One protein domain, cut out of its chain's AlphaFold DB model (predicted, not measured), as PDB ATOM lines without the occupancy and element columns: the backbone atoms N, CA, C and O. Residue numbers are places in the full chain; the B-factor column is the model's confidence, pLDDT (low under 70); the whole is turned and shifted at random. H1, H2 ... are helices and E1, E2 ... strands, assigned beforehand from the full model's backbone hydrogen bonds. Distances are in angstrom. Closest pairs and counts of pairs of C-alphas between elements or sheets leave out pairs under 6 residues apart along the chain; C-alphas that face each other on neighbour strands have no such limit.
ATOM      1  N   LEU A 697      -0.459 195.308 172.166       77.23
ATOM      2  CA  LEU A 697       0.153 195.254 170.832       77.23
ATOM      3  C   LEU A 697       0.602 193.842 170.420       77.23
ATOM      4  O   LEU A 697       1.141 193.652 169.327       77.23
ATOM      5  N   GLN A 698       0.406 192.838 171.278       82.97
ATOM      6  CA  GLN A 698       0.699 191.447 170.940       82.97
ATOM      7  C   GLN A 698      -0.360 190.876 169.973       82.97
ATOM      8  O   GLN A 698      -1.533 191.233 170.056       82.97
ATOM      9  N   PRO A 699       0.016 189.982 169.041       78.87
ATOM     10  CA  PRO A 699      -0.923 189.402 168.077       78.87
ATOM     11  C   PRO A 699      -1.985 188.543 168.775       78.87
ATOM     12  O   PRO A 699      -1.701 187.945 169.804       78.87
ATOM     13  N   LEU A 700      -3.181 188.397 168.203       85.53
ATOM     14  CA  LEU A 700      -4.168 187.442 168.719       85.53
ATOM     15  C   LEU A 700      -3.607 186.012 168.659       85.53
ATOM     16  O   LEU A 700      -3.354 185.491 167.571       85.53
ATOM     17  N   VAL A 701      -3.464 185.352 169.810       86.32
ATOM     18  CA  VAL A 701      -3.100 183.930 169.886       86.32
ATOM     19  C   VAL A 701      -4.211 183.175 170.622       86.32
ATOM     20  O   VAL A 701      -4.231 183.171 171.855       86.32
ATOM     21  N   PRO A 702      -5.123 182.498 169.892       81.59
ATOM     22  CA  PRO A 702      -6.154 181.643 170.483       81.59
ATOM     23  C   PRO A 702      -5.563 180.572 171.400       81.59
ATOM     24  O   PRO A 702      -6.188 180.173 172.371       81.59
ATOM     25  N   GLY A 703      -4.329 180.145 171.135       80.26
ATOM     26  CA  GLY A 703      -3.686 179.050 171.842       80.26
ATOM     27  C   GLY A 703      -4.005 177.691 171.218       80.26
ATOM     28  O   GLY A 703      -4.822 177.581 170.303       80.26
ATOM     29  N   THR A 704      -3.346 176.644 171.702       80.69
ATOM     30  CA  THR A 704      -3.361 175.285 171.125       80.69
ATOM     31  C   THR A 704      -4.094 174.252 171.983       80.69
ATOM     32  O   THR A 704      -4.021 173.059 171.698       80.69
ATOM     33  N   GLY A 705      -4.747 174.672 173.070       76.49
ATOM     34  CA  GLY A 705      -5.513 173.769 173.935       76.49
ATOM     35  C   GLY A 705      -6.837 173.284 173.320       76.49
ATOM     36  O   GLY A 705      -7.181 173.611 172.188       76.49
ATOM     37  N   THR A 706      -7.582 172.476 174.076       79.28
ATOM     38  CA  THR A 706      -8.895 171.924 173.677       79.28
ATOM     39  C   THR A 706     -10.071 172.585 174.394       79.28
ATOM     40  O   THR A 706     -11.225 172.241 174.138       79.28
ATOM     41  N   TYR A 707      -9.796 173.519 175.306       64.56
ATOM     42  CA  TYR A 707     -10.829 174.296 175.976       64.56
ATOM     43  C   TYR A 707     -11.369 175.368 175.028       64.56
ATOM     44  O   TYR A 707     -10.739 175.714 174.042       64.56
ATOM     45  N   SER A 708     -12.554 175.894 175.310       81.29
ATOM     46  CA  SER A 708     -13.153 176.995 174.555       81.29
ATOM     47  C   SER A 708     -13.575 178.051 175.567       81.29
ATOM     48  O   SER A 708     -14.686 178.016 176.092       81.29
ATOM     49  N   LEU A 709     -12.629 178.912 175.947       81.06
ATOM     50  CA  LEU A 709     -12.826 179.959 176.949       81.06
ATOM     51  C   LEU A 709     -13.032 181.298 176.231       81.06
ATOM     52  O   LEU A 709     -12.097 181.774 175.587       81.06
ATOM     53  N   PRO A 710     -14.216 181.925 176.315       86.83
ATOM     54  CA  PRO A 710     -14.416 183.255 175.760       86.83
ATOM     55  C   PRO A 710     -13.490 184.238 176.474       86.83
ATOM     56  O   PRO A 710     -13.523 184.345 177.698       86.83
ATOM     57  N   ARG A 711     -12.666 184.941 175.709       93.32
ATOM     58  CA  ARG A 711     -11.804 186.026 176.176       93.32
ATOM     59  C   ARG A 711     -11.939 187.224 175.256       93.32
ATOM     60  O   ARG A 711     -12.593 187.151 174.220       93.32
ATOM     61  N   TYR A 712     -11.343 188.337 175.640       91.96
ATOM     62  CA  TYR A 712     -11.302 189.564 174.861       91.96
ATOM     63  C   TYR A 712      -9.851 189.884 174.544       91.96
ATOM     64  O   TYR A 712      -8.985 189.703 175.386       91.96
ATOM     65  N   TYR A 713      -9.569 190.339 173.336       91.75
ATOM     66  CA  TYR A 713      -8.254 190.839 172.959       91.75
ATOM     67  C   TYR A 713      -8.414 192.248 172.411       91.75
ATOM     68  O   TYR A 713      -9.461 192.595 171.858       91.75
ATOM     69  N   PHE A 714      -7.386 193.067 172.563       86.46
ATOM     70  CA  PHE A 714      -7.328 194.359 171.915       86.46
ATOM     71  C   PHE A 714      -6.905 194.159 170.464       86.46
ATOM     72  O   PHE A 714      -5.771 193.777 170.166       86.46
ATOM     73  N   ASP A 715      -7.830 194.401 169.546       81.57
ATOM     74  CA  ASP A 715      -7.512 194.476 168.133       81.57
ATOM     75  C   ASP A 715      -6.853 195.831 167.882       81.57
ATOM     76  O   ASP A 715      -7.533 196.853 167.804       81.57
ATOM     77  N   SER A 716      -5.524 195.855 167.773       69.47
ATOM     78  CA  SER A 716      -4.769 197.089 167.537       69.47
ATOM     79  C   SER A 716      -5.153 197.779 166.220       69.47
ATOM     80  O   SER A 716      -5.132 199.010 166.136       69.47
ATOM     81  N   GLU A 717      -5.545 197.005 165.202       61.51
ATOM     82  CA  GLU A 717      -5.892 197.489 163.862       61.51
ATOM     83  C   GLU A 717      -7.327 198.026 163.785       61.51
ATOM     84  O   GLU A 717      -7.615 198.905 162.974       61.51
ATOM     85  N   ALA A 718      -8.219 197.584 164.669       67.19
ATOM     86  CA  ALA A 718      -9.518 198.217 164.892       67.19
ATOM     87  C   ALA A 718      -9.498 199.247 166.038       67.19
ATOM     88  O   ALA A 718     -10.418 200.052 166.145       67.19
ATOM     89  N   SER A 719      -8.463 199.211 166.884       67.46
ATOM     90  CA  SER A 719      -8.367 199.905 168.177       67.46
ATOM     91  C   SER A 719      -9.585 199.653 169.078       67.46
ATOM     92  O   SER A 719     -10.101 200.555 169.732       67.46
ATOM     93  N   LEU A 720     -10.064 198.406 169.072       75.45
ATOM     94  CA  LEU A 720     -11.272 197.963 169.768       75.45
ATOM     95  C   LEU A 720     -11.011 196.641 170.488       75.45
ATOM     96  O   LEU A 720     -10.384 195.741 169.928       75.45
ATOM     97  N   CYS A 721     -11.559 196.473 171.690       86.30
ATOM     98  CA  CYS A 721     -11.565 195.172 172.346       86.30
ATOM     99  C   CYS A 721     -12.582 194.252 171.663       86.30
ATOM    100  O   CYS A 721     -13.784 194.524 171.644       86.30
ATOM    101  N   ARG A 722     -12.109 193.143 171.092       83.87
ATOM    102  CA  ARG A 722     -12.934 192.150 170.397       83.87
ATOM    103  C   ARG A 722     -12.935 190.825 171.158       83.87
ATOM    104  O   ARG A 722     -11.900 190.425 171.686       83.87
ATOM    105  N   PRO A 723     -14.073 190.117 171.229       89.70
ATOM    106  CA  PRO A 723     -14.101 188.778 171.798       89.70
ATOM    107  C   PRO A 723     -13.374 187.776 170.886       89.70
ATOM    108  O   PRO A 723     -13.421 187.887 169.661       89.70
ATOM    109  N   PHE A 724     -12.750 186.763 171.480       90.45
ATOM    110  CA  PHE A 724     -12.205 185.585 170.810       90.45
ATOM    111  C   PHE A 724     -12.337 184.346 171.703       90.45
ATOM    112  O   PHE A 724     -12.636 184.444 172.892       90.45
ATOM    113  N   ILE A 725     -12.117 183.166 171.128       84.71
ATOM    114  CA  ILE A 725     -12.087 181.915 171.884       84.71
ATOM    115  C   ILE A 725     -10.637 181.574 172.199       84.71
ATOM    116  O   ILE A 725      -9.847 181.290 171.301       84.71
ATOM    117  N   TYR A 726     -10.305 181.600 173.484       87.07
ATOM    118  CA  TYR A 726      -9.041 181.123 174.001       87.07
ATOM    119  C   TYR A 726      -9.120 179.620 174.263       87.07
ATOM    120  O   TYR A 726      -9.923 179.140 175.063       87.07
ATOM    121  N   SER A 727      -8.229 178.876 173.626       82.85
ATOM    122  CA  SER A 727      -8.175 177.420 173.634       82.85
ATOM    123  C   SER A 727      -7.762 176.824 174.996       82.85
ATOM    124  O   SER A 727      -7.689 175.609 175.173       82.85
ATOM    125  N   GLY A 728      -7.426 177.677 175.971       75.24
ATOM    126  CA  GLY A 728      -7.027 177.325 177.337       75.24
ATOM    127  C   GLY A 728      -5.519 177.236 177.581       75.24
ATOM    128  O   GLY A 728      -5.105 177.293 178.735       75.24
ATOM    129  N   PHE A 729      -4.693 177.133 176.533       78.67
ATOM    130  CA  PHE A 729      -3.233 177.043 176.666       78.67
ATOM    131  C   PHE A 729      -2.493 177.659 175.473       78.67
ATOM    132  O   PHE A 729      -2.973 177.550 174.348       78.67
ATOM    133  N   GLY A 730      -1.309 178.245 175.694       76.34
ATOM    134  CA  GLY A 730      -0.429 178.745 174.624       76.34
ATOM    135  C   GLY A 730      -0.827 180.102 174.034       76.34
ATOM    136  O   GLY A 730      -0.602 180.337 172.854       76.34
ATOM    137  N   GLY A 731      -1.456 180.960 174.841       76.20
ATOM    138  CA  GLY A 731      -1.796 182.337 174.466       76.20
ATOM    139  C   GLY A 731      -0.701 183.311 174.865       76.20
ATOM    140  O   GLY A 731       0.324 182.913 175.413       76.20
ATOM    141  N   ASN A 732      -0.950 184.588 174.625       85.99
ATOM    142  CA  ASN A 732      -0.110 185.687 175.082       85.99
ATOM    143  C   ASN A 732      -0.937 186.676 175.922       85.99
ATOM    144  O   ASN A 732      -2.094 186.397 176.241       85.99
ATOM    145  N   ASP A 733      -0.341 187.805 176.299       87.05
ATOM    146  CA  ASP A 733      -0.943 188.766 177.228       87.05
ATOM    147  C   ASP A 733      -2.031 189.640 176.583       87.05
ATOM    148  O   ASP A 733      -2.742 190.339 177.305       87.05
ATOM    149  N   ASN A 734      -2.221 189.579 175.259       90.72
ATOM    150  CA  ASN A 734      -3.373 190.195 174.592       90.72
ATOM    151  C   ASN A 734      -4.624 189.308 174.730       90.72
ATOM    152  O   ASN A 734      -5.229 188.872 173.750       90.72
ATOM    153  N   SER A 735      -4.952 188.956 175.970       89.84
ATOM    154  CA  SER A 735      -5.990 187.995 176.331       89.84
ATOM    155  C   SER A 735      -6.548 188.353 177.705       89.84
ATOM    156  O   SER A 735      -5.967 188.037 178.739       89.84
ATOM    157  N   PHE A 736      -7.687 189.027 177.697       91.61
ATOM    158  CA  PHE A 736      -8.377 189.567 178.859       91.61
ATOM    159  C   PHE A 736      -9.618 188.734 179.161       91.61
ATOM    160  O   PHE A 736     -10.310 188.261 178.256       91.61
ATOM    161  N   GLU A 737      -9.919 188.538 180.437       85.94
ATOM    162  CA  GLU A 737     -11.067 187.738 180.855       85.94
ATOM    163  C   GLU A 737     -12.383 188.482 180.622       85.94
ATOM    164  O   GLU A 737     -13.383 187.880 180.231       85.94
ATOM    165  N   THR A 738     -12.377 189.806 180.789       88.31
ATOM    166  CA  THR A 738     -13.560 190.644 180.574       88.31
ATOM    167  C   THR A 738     -13.288 191.770 179.586       88.31
ATOM    168  O   THR A 738     -12.176 192.288 179.482       88.31
ATOM    169  N   ILE A 739     -14.332 192.212 178.880       80.37
ATOM    170  CA  ILE A 739     -14.225 193.380 178.000       80.37
ATOM    171  C   ILE A 739     -13.873 194.650 178.785       80.37
ATOM    172  O   ILE A 739     -13.214 195.527 178.245       80.37
ATOM    173  N   GLN A 740     -14.282 194.750 180.056       75.47
ATOM    174  CA  GLN A 740     -13.927 195.879 180.918       75.47
ATOM    175  C   GLN A 740     -12.454 195.848 181.307       75.47
ATOM    176  O   GLN A 740     -11.803 196.874 181.228       75.47
ATOM    177  N   GLU A 741     -11.903 194.683 181.640       83.18
ATOM    178  CA  GLU A 741     -10.459 194.537 181.842       83.18
ATOM    179  C   GLU A 741      -9.696 194.936 180.575       83.18
ATOM    180  O   GLU A 741      -8.792 195.762 180.652       83.18
ATOM    181  N   CYS A 742     -10.123 194.448 179.402       86.52
ATOM    182  CA  CYS A 742      -9.537 194.870 178.132       86.52
ATOM    183  C   CYS A 742      -9.640 196.388 177.938       86.52
ATOM    184  O   CYS A 742      -8.648 197.008 177.597       86.52
ATOM    185  N   ARG A 743     -10.789 197.016 178.220       80.38
ATOM    186  CA  ARG A 743     -10.991 198.474 178.098       80.38
ATOM    187  C   ARG A 743     -10.251 199.298 179.149       80.38
ATOM    188  O   ARG A 743      -9.974 200.463 178.909       80.38
ATOM    189  N   ILE A 744      -9.969 198.742 180.322       69.47
ATOM    190  CA  ILE A 744      -9.213 199.426 181.377       69.47
ATOM    191  C   ILE A 744      -7.715 199.346 181.070       69.47
ATOM    192  O   ILE A 744      -6.999 200.328 181.245       69.47
ATOM    193  N   VAL A 745      -7.236 198.191 180.598       75.20
ATOM    194  CA  VAL A 745      -5.820 197.979 180.263       75.20
ATOM    195  C   VAL A 745      -5.471 198.568 178.891       75.20
ATOM    196  O   VAL A 745      -4.417 199.178 178.736       75.20
ATOM    197  N   CYS A 746      -6.366 198.409 177.918       77.39
ATOM    198  CA  CYS A 746      -6.270 198.850 176.529       77.39
ATOM    199  C   CYS A 746      -7.493 199.729 176.190       77.39
ATOM    200  O   CYS A 746      -8.433 199.251 175.544       77.39
ATOM    201  N   PRO A 747      -7.535 200.992 176.658       64.23
ATOM    202  CA  PRO A 747      -8.670 201.879 176.433       64.23
ATOM    203  C   PRO A 747      -9.110 201.902 174.972       64.23
ATOM    204  O   PRO A 747      -8.311 202.099 174.059       64.23
ATOM    205  N   GLU A 748     -10.410 201.683 174.759       60.87
ATOM    206  CA  GLU A 748     -11.056 201.869 173.464       60.87
ATOM    207  C   GLU A 748     -11.100 203.369 173.182       60.87
ATOM    208  O   GLU A 748     -12.035 204.074 173.561       60.87
ATOM    209  N   TYR A 749     -10.052 203.870 172.545       60.20
ATOM    210  CA  TYR A 749     -10.035 205.200 171.975       60.20
ATOM    211  C   TYR A 749      -9.959 205.076 170.457       60.20
ATOM    212  O   TYR A 749      -9.403 204.130 169.895       60.20
ATOM    213  N   ASP A 750     -10.551 206.050 169.783       61.54
ATOM    214  CA  ASP A 750     -10.554 206.148 168.333       61.54
ATOM    215  C   ASP A 750      -9.152 206.541 167.857       61.54
ATOM    216  O   ASP A 750      -8.900 207.711 167.585       61.54
ATOM    217  N   ASN A 751      -8.211 205.587 167.866       70.79
ATOM    218  CA  ASN A 751      -6.803 205.865 167.622       70.79
ATOM    219  C   ASN A 751      -6.625 206.448 166.220       70.79
ATOM    220  O   ASN A 751      -6.816 205.741 165.227       70.79
ATOM    221  N   PRO A 752      -6.258 207.725 166.088       76.70
ATOM    222  CA  PRO A 752      -6.094 208.308 164.775       76.70
ATOM    223  C   PRO A 752      -4.687 208.023 164.218       76.70
ATOM    224  O   PRO A 752      -4.467 208.254 163.034       76.70
ATOM    225  N   CYS A 753      -3.754 207.492 165.021       81.03
ATOM    226  CA  CYS A 753      -2.373 207.264 164.617       81.03
ATOM    227  C   CYS A 753      -2.229 206.079 163.644       81.03
ATOM    228  O   CYS A 753      -2.843 205.031 163.856       81.03
ATOM    229  N   PRO A 754      -1.397 206.207 162.592       70.46
ATOM    230  CA  PRO A 754      -1.157 205.137 161.619       70.46
ATOM    231  C   PRO A 754      -0.317 203.985 162.195       70.46
ATOM    232  O   PRO A 754      -0.477 202.840 161.782       70.46
ATOM    233  N   LEU A 755       0.577 204.283 163.145       68.87
ATOM    234  CA  LEU A 755       1.398 203.332 163.894       68.87
ATOM    235  C   LEU A 755       1.521 203.811 165.346       68.87
ATOM    236  O   LEU A 755       1.726 205.000 165.589       68.87
ATOM    237  N   GLY A 756       1.429 202.876 166.295       73.49
ATOM    238  CA  GLY A 756       1.534 203.153 167.729       73.49
ATOM    239  C   GLY A 756       0.334 203.897 168.330       73.49
ATOM    240  O   GLY A 756      -0.711 204.062 167.694       73.49
ATOM    241  N   LEU A 757       0.483 204.296 169.594       76.78
ATOM    242  CA  LEU A 757      -0.537 205.006 170.372       76.78
ATOM    243  C   LEU A 757      -0.194 206.512 170.442       76.78
ATOM    244  O   LEU A 757       0.995 206.849 170.403       76.78
ATOM    245  N   PRO A 758      -1.188 207.417 170.550       80.62
ATOM    246  CA  PRO A 758      -0.958 208.831 170.804       80.62
ATOM    247  C   PRO A 758      -0.117 209.052 172.059       80.62
ATOM    248  O   PRO A 758      -0.189 208.267 173.005       80.62
ATOM    249  N   TYR A 759       0.650 210.137 172.081       82.83
ATOM    250  CA  TYR A 759       1.349 210.562 173.287       82.83
ATOM    251  C   TYR A 759       0.343 210.880 174.397       82.83
ATOM    252  O   TYR A 759      -0.654 211.565 174.159       82.83
ATOM    253  N   VAL A 760       0.639 210.409 175.604       78.15
ATOM    254  CA  VAL A 760      -0.103 210.703 176.831       78.15
ATOM    255  C   VAL A 760       0.825 211.516 177.726       78.15
ATOM    256  O   VAL A 760       1.968 211.112 177.936       78.15
ATOM    257  N   ASP A 761       0.375 212.678 178.200       67.33
ATOM    258  CA  ASP A 761       1.168 213.510 179.106       67.33
ATOM    259  C   ASP A 761       1.280 212.819 180.472       67.33
ATOM    260  O   ASP A 761       0.280 212.494 181.114       67.33
ATOM    261  N   GLY A 762       2.515 212.576 180.917       66.29
ATOM    262  CA  GLY A 762       2.794 211.907 182.187       66.29
ATOM    263  C   GLY A 762       2.334 212.692 183.421       66.29
ATOM    264  O   GLY A 762       2.245 212.114 184.502       66.29
ATOM    265  N   ASN A 763       2.033 213.992 183.298       61.59
ATOM    266  CA  ASN A 763       1.587 214.804 184.435       61.59
ATOM    267  C   ASN A 763       0.094 214.654 184.759       61.59
ATOM    268  O   ASN A 763      -0.284 214.786 185.923       61.59
ATOM    269  N   ASP A 764      -0.758 214.404 183.762       55.98
ATOM    270  CA  ASP A 764      -2.216 214.351 183.932       55.98
ATOM    271  C   ASP A 764      -2.870 213.071 183.376       55.98
ATOM    272  O   ASP A 764      -4.057 212.838 183.620       55.98
ATOM    273  N   GLY A 765      -2.108 212.219 182.680       57.25
ATOM    274  CA  GLY A 765      -2.590 210.976 182.081       57.25
ATOM    275  C   GLY A 765      -3.491 211.181 180.859       57.25
ATOM    276  O   GLY A 765      -4.140 210.227 180.423       57.25
ATOM    277  N   ASN A 766      -3.562 212.394 180.298       66.34
ATOM    278  CA  ASN A 766      -4.416 212.707 179.156       66.34
ATOM    279  C   ASN A 766      -3.665 212.597 177.822       66.34
ATOM    280  O   ASN A 766      -2.484 212.918 177.703       66.34
ATOM    281  N   VAL A 767      -4.382 212.175 176.776       77.47
ATOM    282  CA  VAL A 767      -3.870 212.180 175.398       77.47
ATOM    283  C   VAL A 767      -3.550 213.614 174.971       77.47
ATOM    284  O   VAL A 767      -4.411 214.493 175.042       77.47
ATOM    285  N   ALA A 768      -2.335 213.847 174.474       82.37
ATOM    286  CA  ALA A 768      -1.924 215.153 173.979       82.37
ATOM    287  C   ALA A 768      -2.590 215.467 172.635       82.37
ATOM    288  O   ALA A 768      -2.244 214.913 171.583       82.37
ATOM    289  N   PHE A 769      -3.547 216.391 172.684       86.69
ATOM    290  CA  PHE A 769      -4.182 216.965 171.506       86.69
ATOM    291  C   PHE A 769      -3.293 218.033 170.880       86.69
ATOM    292  O   PHE A 769      -2.650 218.820 171.571       86.69
ATOM    293  N   CYS A 770      -3.314 218.093 169.557       86.07
ATOM    294  CA  CYS A 770      -2.580 219.084 168.787       86.07
ATOM    295  C   CYS A 770      -3.478 219.651 167.680       86.07
ATOM    296  O   CYS A 770      -4.588 219.173 167.430       86.07
ATOM    297  N   SER A 771      -3.032 220.716 167.021       81.05
ATOM    298  CA  SER A 771      -3.761 221.303 165.894       81.05
ATOM    299  C   SER A 771      -2.808 221.918 164.881       81.05
ATOM    300  O   SER A 771      -1.628 222.092 165.167       81.05
ATOM    301  N   SER A 772      -3.323 222.321 163.720       70.79
ATOM    302  CA  SER A 772      -2.540 223.081 162.740       70.79
ATOM    303  C   SER A 772      -2.025 224.417 163.298       70.79
ATOM    304  O   SER A 772      -0.943 224.849 162.926       70.79
ATOM    305  N   PHE A 773      -2.767 225.051 164.215       67.97
ATOM    306  CA  PHE A 773      -2.376 226.319 164.853       67.97
ATOM    307  C   PHE A 773      -1.394 226.137 166.018       67.97
ATOM    308  O   PHE A 773      -0.704 227.077 166.396       67.97
ATOM    309  N   ASN A 774      -1.346 224.937 166.599       70.25
ATOM    310  CA  ASN A 774      -0.418 224.576 167.664       70.25
ATOM    311  C   ASN A 774       0.070 223.133 167.439       70.25
ATOM    312  O   ASN A 774      -0.498 222.200 168.020       70.25
ATOM    313  N   PRO A 775       1.064 222.932 166.552       73.95
ATOM    314  CA  PRO A 775       1.541 221.609 166.149       73.95
ATOM    315  C   PRO A 775       2.572 221.017 167.122       73.95
ATOM    316  O   PRO A 775       3.211 220.016 166.800       73.95
ATOM    317  N   LEU A 776       2.773 221.645 168.288       81.16
ATOM    318  CA  LEU A 776       3.796 221.269 169.257       81.16
ATOM    319  C   LEU A 776       3.500 219.882 169.836       81.16
ATOM    320  O   LEU A 776       2.595 219.712 170.651       81.16
ATOM    321  N   CYS A 777       4.295 218.902 169.420       84.99
ATOM    322  CA  CYS A 777       4.326 217.562 169.988       84.99
ATOM    323  C   CYS A 777       5.699 217.289 170.620       84.99
ATOM    324  O   CYS A 777       6.690 217.907 170.221       84.99
ATOM    325  N   PRO A 778       5.781 216.366 171.595       83.43
ATOM    326  CA  PRO A 778       7.051 215.961 172.187       83.43
ATOM    327  C   PRO A 778       8.032 215.399 171.144       83.43
ATOM    328  O   PRO A 778       7.605 214.940 170.079       83.43
ATOM    329  N   PRO A 779       9.344 215.365 171.443       76.97
ATOM    330  CA  PRO A 779      10.337 214.761 170.558       76.97
ATOM    331  C   PRO A 779       9.940 213.338 170.132       76.97
ATOM    332  O   PRO A 779       9.469 212.550 170.948       76.97
ATOM    333  N   ASN A 780      10.156 213.004 168.856       78.01
ATOM    334  CA  ASN A 780       9.742 211.752 168.194       78.01
ATOM    335  C   ASN A 780       8.231 211.567 167.968       78.01
ATOM    336  O   ASN A 780       7.829 210.540 167.419       78.01
ATOM    337  N   TYR A 781       7.407 212.557 168.308       87.02
ATOM    338  CA  TYR A 781       5.994 212.611 167.942       87.02
ATOM    339  C   TYR A 781       5.737 213.720 166.918       87.02
ATOM    340  O   TYR A 781       6.442 214.723 166.860       87.02
ATOM    341  N   TRP A 782       4.714 213.531 166.093       85.29
ATOM    342  CA  TRP A 782       4.241 214.496 165.105       85.29
ATOM    343  C   TRP A 782       2.745 214.732 165.293       85.29
ATOM    344  O   TRP A 782       2.023 213.858 165.773       85.29
ATOM    345  N   CYS A 783       2.265 215.911 164.906       87.85
ATOM    346  CA  CYS A 783       0.856 216.241 165.046       87.85
ATOM    347  C   CYS A 783       0.023 215.618 163.914       87.85
ATOM    348  O   CYS A 783       0.061 216.083 162.775       87.85
ATOM    349  N   HIS A 784      -0.749 214.574 164.222       87.70
ATOM    350  CA  HIS A 784      -1.739 214.023 163.302       87.70
ATOM    351  C   HIS A 784      -2.974 214.927 163.277       87.70
ATOM    352  O   HIS A 784      -3.495 215.264 164.334       87.70
ATOM    353  N   ILE A 785      -3.481 215.283 162.089       84.95
ATOM    354  CA  ILE A 785      -4.673 216.138 161.925       84.95
ATOM    355  C   ILE A 785      -5.853 215.328 161.382       84.95
ATOM    356  O   ILE A 785      -5.956 215.064 160.173       84.95
ATOM    357  N   GLY A 786      -6.766 214.971 162.283       80.70
ATOM    358  CA  GLY A 786      -7.971 214.211 161.970       80.70
ATOM    359  C   GLY A 786      -9.146 215.061 161.475       80.70
ATOM    360  O   GLY A 786      -9.003 216.230 161.116       80.70
ATOM    361  N   ASP A 787     -10.326 214.449 161.415       80.43
ATOM    362  CA  ASP A 787     -11.607 215.068 161.047       80.43
ATOM    363  C   ASP A 787     -12.306 215.819 162.197       80.43
ATOM    364  O   ASP A 787     -13.223 216.606 161.962       80.43
ATOM    365  N   ARG A 788     -11.887 215.581 163.443       80.07
ATOM    366  CA  ARG A 788     -12.440 216.180 164.665       80.07
ATOM    367  C   ARG A 788     -11.307 216.613 165.584       80.07
ATOM    368  O   ARG A 788     -10.203 216.088 165.511       80.07
ATOM    369  N   ARG A 789     -11.598 217.508 166.534       74.71
ATOM    370  CA  ARG A 789     -10.606 217.898 167.553       74.71
ATOM    371  C   ARG A 789     -10.071 216.696 168.341       74.71
ATOM    372  O   ARG A 789      -8.896 216.696 168.671       74.71
ATOM    373  N   GLN A 790     -10.890 215.666 168.584       76.53
ATOM    374  CA  GLN A 790     -10.437 214.462 169.296       76.53
ATOM    375  C   GLN A 790      -9.527 213.542 168.464       76.53
ATOM    376  O   GLN A 790      -8.831 212.711 169.034       76.53
ATOM    377  N   THR A 791      -9.534 213.659 167.132       82.08
ATOM    378  CA  THR A 791      -8.687 212.856 166.232       82.08
ATOM    379  C   THR A 791      -7.420 213.605 165.803       82.08
ATOM    380  O   THR A 791      -6.606 213.067 165.047       82.08
ATOM    381  N   SER A 792      -7.227 214.828 166.312       87.24
ATOM    382  CA  SER A 792      -6.014 215.621 166.126       87.24
ATOM    383  C   SER A 792      -5.104 215.522 167.353       87.24
ATOM    384  O   SER A 792      -5.312 216.215 168.350       87.24
ATOM    385  N   VAL A 793      -4.132 214.612 167.310       87.28
ATOM    386  CA  VAL A 793      -3.308 214.209 168.466       87.28
ATOM    387  C   VAL A 793      -1.854 213.989 168.061       87.28
ATOM    388  O   VAL A 793      -1.544 213.795 166.885       87.28
ATOM    389  N   CYS A 794      -0.959 213.975 169.041       89.05
ATOM    390  CA  CYS A 794       0.451 213.678 168.820       89.05
ATOM    391  C   CYS A 794       0.675 212.174 168.601       89.05
ATOM    392  O   CYS A 794       0.506 211.385 169.525       89.05
ATOM    393  N   CYS A 795       1.087 211.777 167.396       86.38
ATOM    394  CA  CYS A 795       1.340 210.390 166.998       86.38
ATOM    395  C   CYS A 795       2.842 210.085 166.863       86.38
ATOM    396  O   CYS A 795       3.611 210.991 166.549       86.38
ATOM    397  N   PRO A 796       3.295 208.835 167.059       83.45
ATOM    398  CA  PRO A 796       4.703 208.470 166.904       83.45
ATOM    399  C   PRO A 796       5.211 208.690 165.471       83.45
ATOM    400  O   PRO A 796       4.520 208.383 164.495       83.45
ATOM    401  N   SER A 797       6.428 209.219 165.331       72.61
ATOM    402  CA  SER A 797       7.106 209.383 164.041       72.61
ATOM    403  C   SER A 797       7.792 208.084 163.600       72.61
ATOM    404  O   SER A 797       8.356 207.364 164.423       72.61
ATOM    405  N   LEU A 798       7.796 207.782 162.291       62.16
ATOM    406  CA  LEU A 798       8.470 206.589 161.744       62.16
ATOM    407  C   LEU A 798      10.005 206.661 161.821       62.16
ATOM    408  O   LEU A 798      10.670 205.656 161.582       62.16
ATOM    409  N   ALA A 799      10.576 207.823 162.148       51.05
ATOM    410  CA  ALA A 799      12.012 208.074 162.055       51.05
ATOM    411  C   ALA A 799      12.892 207.225 163.000       51.05
ATOM    412  O   ALA A 799      14.111 207.300 162.897       51.05
ATOM    413  N   LEU A 848       7.168 208.788 152.178       71.12
ATOM    414  CA  LEU A 848       6.050 208.037 152.743       71.12
ATOM    415  C   LEU A 848       4.943 207.869 151.680       71.12
ATOM    416  O   LEU A 848       4.682 208.804 150.924       71.12
ATOM    417  N   PRO A 849       4.256 206.716 151.601       78.29
ATOM    418  CA  PRO A 849       3.170 206.507 150.640       78.29
ATOM    419  C   PRO A 849       1.946 207.378 150.959       78.29
ATOM    420  O   PRO A 849       1.724 207.743 152.108       78.29
ATOM    421  N   MET A 850       1.095 207.648 149.970       82.70
ATOM    422  CA  MET A 850      -0.255 208.170 150.214       82.70
ATOM    423  C   MET A 850      -1.064 207.163 151.039       82.70
ATOM    424  O   MET A 850      -1.172 206.000 150.647       82.70
ATOM    425  N   LEU A 851      -1.673 207.601 152.144       81.18
ATOM    426  CA  LEU A 851      -2.536 206.758 152.972       81.18
ATOM    427  C   LEU A 851      -3.910 207.412 153.148       81.18
ATOM    428  O   LEU A 851      -4.061 208.350 153.929       81.18
ATOM    429  N   GLU A 852      -4.914 206.890 152.431       78.31
ATOM    430  CA  GLU A 852      -6.328 207.299 152.537       78.31
ATOM    431  C   GLU A 852      -6.833 207.184 153.985       78.31
ATOM    432  O   GLU A 852      -7.557 208.054 154.460       78.31
ATOM    433  N   GLY A 853      -6.335 206.201 154.738       77.11
ATOM    434  CA  GLY A 853      -6.673 206.003 156.143       77.11
ATOM    435  C   GLY A 853      -7.875 205.073 156.334       77.11
ATOM    436  O   GLY A 853      -8.347 204.445 155.393       77.11
ATOM    437  N   ARG A 854      -8.355 204.945 157.578       75.39
ATOM    438  CA  ARG A 854      -9.385 203.954 157.979       75.39
ATOM    439  C   ARG A 854     -10.730 204.547 158.420       75.39
ATOM    440  O   ARG A 854     -11.584 203.834 158.935       75.39
ATOM    441  N   GLY A 855     -10.911 205.861 158.292       70.95
ATOM    442  CA  GLY A 855     -12.143 206.549 158.703       70.95
ATOM    443  C   GLY A 855     -13.263 206.528 157.648       70.95
ATOM    444  O   GLY A 855     -13.198 205.800 156.662       70.95
ATOM    445  N   GLN A 856     -14.303 207.341 157.847       76.50
ATOM    446  CA  GLN A 856     -15.410 207.506 156.884       76.50
ATOM    447  C   GLN A 856     -15.567 208.942 156.370       76.50
ATOM    448  O   GLN A 856     -16.469 209.224 155.577       76.50
ATOM    449  N   ALA A 857     -14.714 209.867 156.816       69.37
ATOM    450  CA  ALA A 857     -14.728 211.223 156.294       69.37
ATOM    451  C   ALA A 857     -14.283 211.216 154.819       69.37
ATOM    452  O   ALA A 857     -13.616 210.296 154.360       69.37
ATOM    453  N   LYS A 858     -14.664 212.226 154.039       81.37
ATOM    454  CA  LYS A 858     -14.197 212.393 152.652       81.37
ATOM    455  C   LYS A 858     -13.500 213.737 152.518       81.37
ATOM    456  O   LYS A 858     -13.995 214.644 151.854       81.37
ATOM    457  N   LEU A 859     -12.389 213.885 153.232       80.19
ATOM    458  CA  LEU A 859     -11.648 215.139 153.311       80.19
ATOM    459  C   LEU A 859     -10.644 215.201 152.167       80.19
ATOM    460  O   LEU A 859      -9.840 214.294 152.003       80.19
ATOM    461  N   THR A 860     -10.668 216.258 151.363       84.00
ATOM    462  CA  THR A 860      -9.610 216.462 150.366       84.00
ATOM    463  C   THR A 860      -8.337 216.910 151.075       84.00
ATOM    464  O   THR A 860      -8.363 217.880 151.828       84.00
ATOM    465  N   ARG A 861      -7.243 216.191 150.838       89.84
ATOM    466  CA  ARG A 861      -5.899 216.480 151.347       89.84
ATOM    467  C   ARG A 861      -4.902 216.393 150.194       89.84
ATOM    468  O   ARG A 861      -5.259 215.944 149.102       89.84
ATOM    469  N   TYR A 862      -3.672 216.826 150.424       89.85
ATOM    470  CA  TYR A 862      -2.584 216.748 149.453       89.85
ATOM    471  C   TYR A 862      -1.495 215.822 149.977       89.85
ATOM    472  O   TYR A 862      -1.221 215.808 151.170       89.85
ATOM    473  N   TYR A 863      -0.890 215.032 149.100       89.33
ATOM    474  CA  TYR A 863       0.272 214.215 149.417       89.33
ATOM    475  C   TYR A 863       1.365 214.499 148.392       89.33
ATOM    476  O   TYR A 863       1.095 214.768 147.223       89.33
ATOM    477  N   PHE A 864       2.609 214.439 148.834       84.98
ATOM    478  CA  PHE A 864       3.772 214.495 147.980       84.98
ATOM    479  C   PHE A 864       3.955 213.147 147.289       84.98
ATOM    480  O   PHE A 864       4.327 212.148 147.911       84.98
ATOM    481  N   ASN A 865       3.688 213.104 145.991       81.87
ATOM    482  CA  ASN A 865       3.994 211.947 145.176       81.87
ATOM    483  C   ASN A 865       5.497 211.965 144.879       81.87
ATOM    484  O   ASN A 865       5.974 212.762 144.078       81.87
ATOM    485  N   SER A 866       6.257 211.076 145.519       73.51
ATOM    486  CA  SER A 866       7.713 211.012 145.354       73.51
ATOM    487  C   SER A 866       8.157 210.607 143.948       73.51
ATOM    488  O   SER A 866       9.307 210.857 143.591       73.51
ATOM    489  N   ILE A 867       7.269 209.983 143.164       68.44
ATOM    490  CA  ILE A 867       7.533 209.598 141.775       68.44
ATOM    491  C   ILE A 867       7.427 210.834 140.889       68.44
ATOM    492  O   ILE A 867       8.378 211.145 140.186       68.44
ATOM    493  N   THR A 868       6.304 211.560 140.939       70.75
ATOM    494  CA  THR A 868       6.108 212.775 140.124       70.75
ATOM    495  C   THR A 868       6.806 214.000 140.704       70.75
ATOM    496  O   THR A 868       6.945 214.998 140.003       70.75
ATOM    497  N   ARG A 869       7.259 213.928 141.965       71.33
ATOM    498  CA  ARG A 869       7.784 215.052 142.754       71.33
ATOM    499  C   ARG A 869       6.807 216.233 142.803       71.33
ATOM    500  O   ARG A 869       7.220 217.389 142.871       71.33
ATOM    501  N   THR A 870       5.507 215.935 142.783       75.67
ATOM    502  CA  THR A 870       4.430 216.929 142.864       75.67
ATOM    503  C   THR A 870       3.504 216.650 144.041       75.67
ATOM    504  O   THR A 870       3.368 215.514 144.495       75.67
ATOM    505  N   CYS A 871       2.856 217.700 144.539       83.77
ATOM    506  CA  CYS A 871       1.816 217.585 145.554       83.77
ATOM    507  C   CYS A 871       0.459 217.316 144.891       83.77
ATOM    508  O   CYS A 871      -0.176 218.218 144.335       83.77
ATOM    509  N   GLU A 872       0.021 216.061 144.938       83.87
ATOM    510  CA  GLU A 872      -1.217 215.569 144.337       83.87
ATOM    511  C   GLU A 872      -2.344 215.509 145.373       83.87
ATOM    512  O   GLU A 872      -2.117 215.304 146.563       83.87
ATOM    513  N   LYS A 873      -3.593 215.695 144.933       87.71
ATOM    514  CA  LYS A 873      -4.758 215.610 145.823       87.71
ATOM    515  C   LYS A 873      -5.173 214.156 146.045       87.71
ATOM    516  O   LYS A 873      -5.202 213.372 145.098       87.71
ATOM    517  N   PHE A 874      -5.624 213.837 147.249       87.98
ATOM    518  CA  PHE A 874      -6.270 212.569 147.566       87.98
ATOM    519  C   PHE A 874      -7.432 212.763 148.544       87.98
ATOM    520  O   PHE A 874      -7.619 213.843 149.113       87.98
ATOM    521  N   ILE A 875      -8.263 211.731 148.691       84.09
ATOM    522  CA  ILE A 875      -9.325 211.708 149.696       84.09
ATOM    523  C   ILE A 875      -8.766 211.029 150.938       84.09
ATOM    524  O   ILE A 875      -8.340 209.884 150.891       84.09
ATOM    525  N   TYR A 876      -8.758 211.764 152.037       86.85
ATOM    526  CA  TYR A 876      -8.381 211.290 153.349       86.85
ATOM    527  C   TYR A 876      -9.634 210.993 154.168       86.85
ATOM    528  O   TYR A 876     -10.535 211.826 154.320       86.85
ATOM    529  N   SER A 877      -9.654 209.802 154.745       81.07
ATOM    530  CA  SER A 877     -10.774 209.251 155.485       81.07
ATOM    531  C   SER A 877     -10.963 209.850 156.883       81.07
ATOM    532  O   SER A 877     -11.908 209.490 157.586       81.07
ATOM    533  N   GLY A 878     -10.079 210.759 157.307       78.79
ATOM    534  CA  GLY A 878     -10.140 211.457 158.596       78.79
ATOM    535  C   GLY A 878      -9.320 210.819 159.722       78.79
ATOM    536  O   GLY A 878      -9.136 211.458 160.755       78.79
ATOM    537  N   LYS A 879      -8.823 209.584 159.540       81.53
ATOM    538  CA  LYS A 879      -8.065 208.823 160.555       81.53
ATOM    539  C   LYS A 879      -6.999 207.932 159.931       81.53
ATOM    540  O   LYS A 879      -7.259 207.344 158.884       81.53
ATOM    541  N   GLY A 880      -5.871 207.736 160.615       76.82
ATOM    542  CA  GLY A 880      -4.824 206.794 160.209       76.82
ATOM    543  C   GLY A 880      -3.982 207.296 159.042       76.82
ATOM    544  O   GLY A 880      -3.529 206.491 158.243       76.82
ATOM    545  N   GLY A 881      -3.823 208.614 158.900       76.57
ATOM    546  CA  GLY A 881      -2.952 209.194 157.878       76.57
ATOM    547  C   GLY A 881      -1.510 209.210 158.371       76.57
ATOM    548  O   GLY A 881      -1.279 209.328 159.571       76.57
ATOM    549  N   ASN A 882      -0.539 209.096 157.470       81.51
ATOM    550  CA  ASN A 882       0.865 209.363 157.795       81.51
ATOM    551  C   ASN A 882       1.202 210.850 157.575       81.51
ATOM    552  O   ASN A 882       0.321 211.643 157.248       81.51
ATOM    553  N   GLN A 883       2.467 211.230 157.764       80.25
ATOM    554  CA  GLN A 883       2.938 212.611 157.607       80.25
ATOM    555  C   GLN A 883       2.806 213.137 156.170       80.25
ATOM    556  O   GLN A 883       2.817 214.347 155.970       80.25
ATOM    557  N   ASN A 884       2.646 212.263 155.170       85.75
ATOM    558  CA  ASN A 884       2.425 212.656 153.779       85.75
ATOM    559  C   ASN A 884       0.943 212.988 153.515       85.75
ATOM    560  O   ASN A 884       0.309 212.469 152.598       85.75
ATOM    561  N   ASN A 885       0.370 213.810 154.395       87.13
ATOM    562  CA  ASN A 885      -1.035 214.199 154.427       87.13
ATOM    563  C   ASN A 885      -1.135 215.673 154.834       87.13
ATOM    564  O   ASN A 885      -1.223 216.015 156.013       87.13
ATOM    565  N   PHE A 886      -1.130 216.541 153.833       86.05
ATOM    566  CA  PHE A 886      -1.105 217.988 153.968       86.05
ATOM    567  C   PHE A 886      -2.499 218.586 153.778       86.05
ATOM    568  O   PHE A 886      -3.296 218.121 152.954       86.05
ATOM    569  N   LEU A 887      -2.807 219.634 154.546       81.32
ATOM    570  CA  LEU A 887      -4.098 220.314 154.477       81.32
ATOM    571  C   LEU A 887      -4.227 221.119 153.180       81.32
ATOM    572  O   LEU A 887      -5.272 221.076 152.528       81.32
ATOM    573  N   SER A 888      -3.153 221.806 152.793       84.06
ATOM    574  CA  SER A 888      -3.074 222.579 151.562       84.06
ATOM    575  C   SER A 888      -1.958 222.076 150.642       84.06
ATOM    576  O   SER A 888      -1.009 221.413 151.067       84.06
ATOM    577  N   LYS A 889      -2.071 222.395 149.347       83.26
ATOM    578  CA  LYS A 889      -0.998 222.138 148.378       83.26
ATOM    579  C   LYS A 889       0.274 222.900 148.767       83.26
ATOM    580  O   LYS A 889       1.344 222.325 148.689       83.26
ATOM    581  N   MET A 890       0.134 224.138 149.246       79.98
ATOM    582  CA  MET A 890       1.251 224.986 149.666       79.98
ATOM    583  C   MET A 890       2.014 224.375 150.844       79.98
ATOM    584  O   MET A 890       3.229 224.299 150.782       79.98
ATOM    585  N   ASP A 891       1.318 223.838 151.854       77.71
ATOM    586  CA  ASP A 891       1.971 223.192 153.006       77.71
ATOM    587  C   ASP A 891       2.805 221.984 152.552       77.71
ATOM    588  O   ASP A 891       3.912 221.757 153.034       77.71
ATOM    589  N   CYS A 892       2.277 221.212 151.595       84.63
ATOM    590  CA  CYS A 892       2.996 220.103 150.971       84.63
ATOM    591  C   CYS A 892       4.218 220.591 150.181       84.63
ATOM    592  O   CYS A 892       5.277 219.979 150.265       84.63
ATOM    593  N   GLU A 893       4.072 221.680 149.427       80.19
ATOM    594  CA  GLU A 893       5.102 222.274 148.567       80.19
ATOM    595  C   GLU A 893       6.232 222.958 149.352       80.19
ATOM    596  O   GLU A 893       7.385 222.909 148.933       80.19
ATOM    597  N   GLU A 894       5.927 223.571 150.497       74.73
ATOM    598  CA  GLU A 894       6.930 224.143 151.401       74.73
ATOM    599  C   GLU A 894       7.651 223.061 152.215       74.73
ATOM    600  O   GLU A 894       8.841 223.196 152.500       74.73
ATOM    601  N   THR A 895       6.953 221.976 152.578       74.66
ATOM    602  CA  THR A 895       7.536 220.889 153.384       74.66
ATOM    603  C   THR A 895       8.353 219.913 152.539       74.66
ATOM    604  O   THR A 895       9.407 219.451 152.969       74.66
ATOM    605  N   CYS A 896       7.863 219.562 151.349       78.18
ATOM    606  CA  CYS A 896       8.474 218.574 150.471       78.18
ATOM    607  C   CYS A 896       9.073 219.265 149.243       78.18
ATOM    608  O   CYS A 896       8.400 220.092 148.632       78.18
TER     609      CYS A 896
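What this domain is: This is residues 697 to 799 and 848 to 896 of the 1622 residues of an uncharacterized protein of Wuchereria bancrofti (UniProt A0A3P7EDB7). With little regular structure, three units make the domain: hairpin E1-E2 with H1 packed on it, hairpin E3-E4 among loops, and hairpin E5-E6 with H2 packed on it. The printed part has 152 residues, 50 in named elements, mixed in class. It is loose, radius of gyration of the C-alphas 18.4 A, spanning 58 by 38 by 27 A.

How they stand to each other: Antiparallel hairpins are E1 and E2, residues 709 to 715 and 720 to 726; E3 and E4, 781 to 784 and 793 to 796; E5 and E6, 859 to 865 and 870 to 876. Within hydrogen-bond range are N 711 and O 724, 2.9 A, and N 782 and O 795, 2.8 A. H1, residues 739 to 745, and H2, residues 889 to 895, have every O i to N i+4 pair within range. The closest C-alphas of E1 and H1, 712 and 739, are 5.7 A apart.

Where its parts are: E1 begins at C-alpha 709 (-12.826, 179.959, 176.949); H2 ends at C-alpha 895 (7.536, 220.889, 153.384).

The domain as a whole: The printed part has one cut, between residues 799 and 848, where 48 residues of the chain are not printed, and the C-alphas of residues 799 and 848 are 11.1 A apart across it. The link H1 to E3 is long. Residues 761 to 766, among others, have pLDDT under 70.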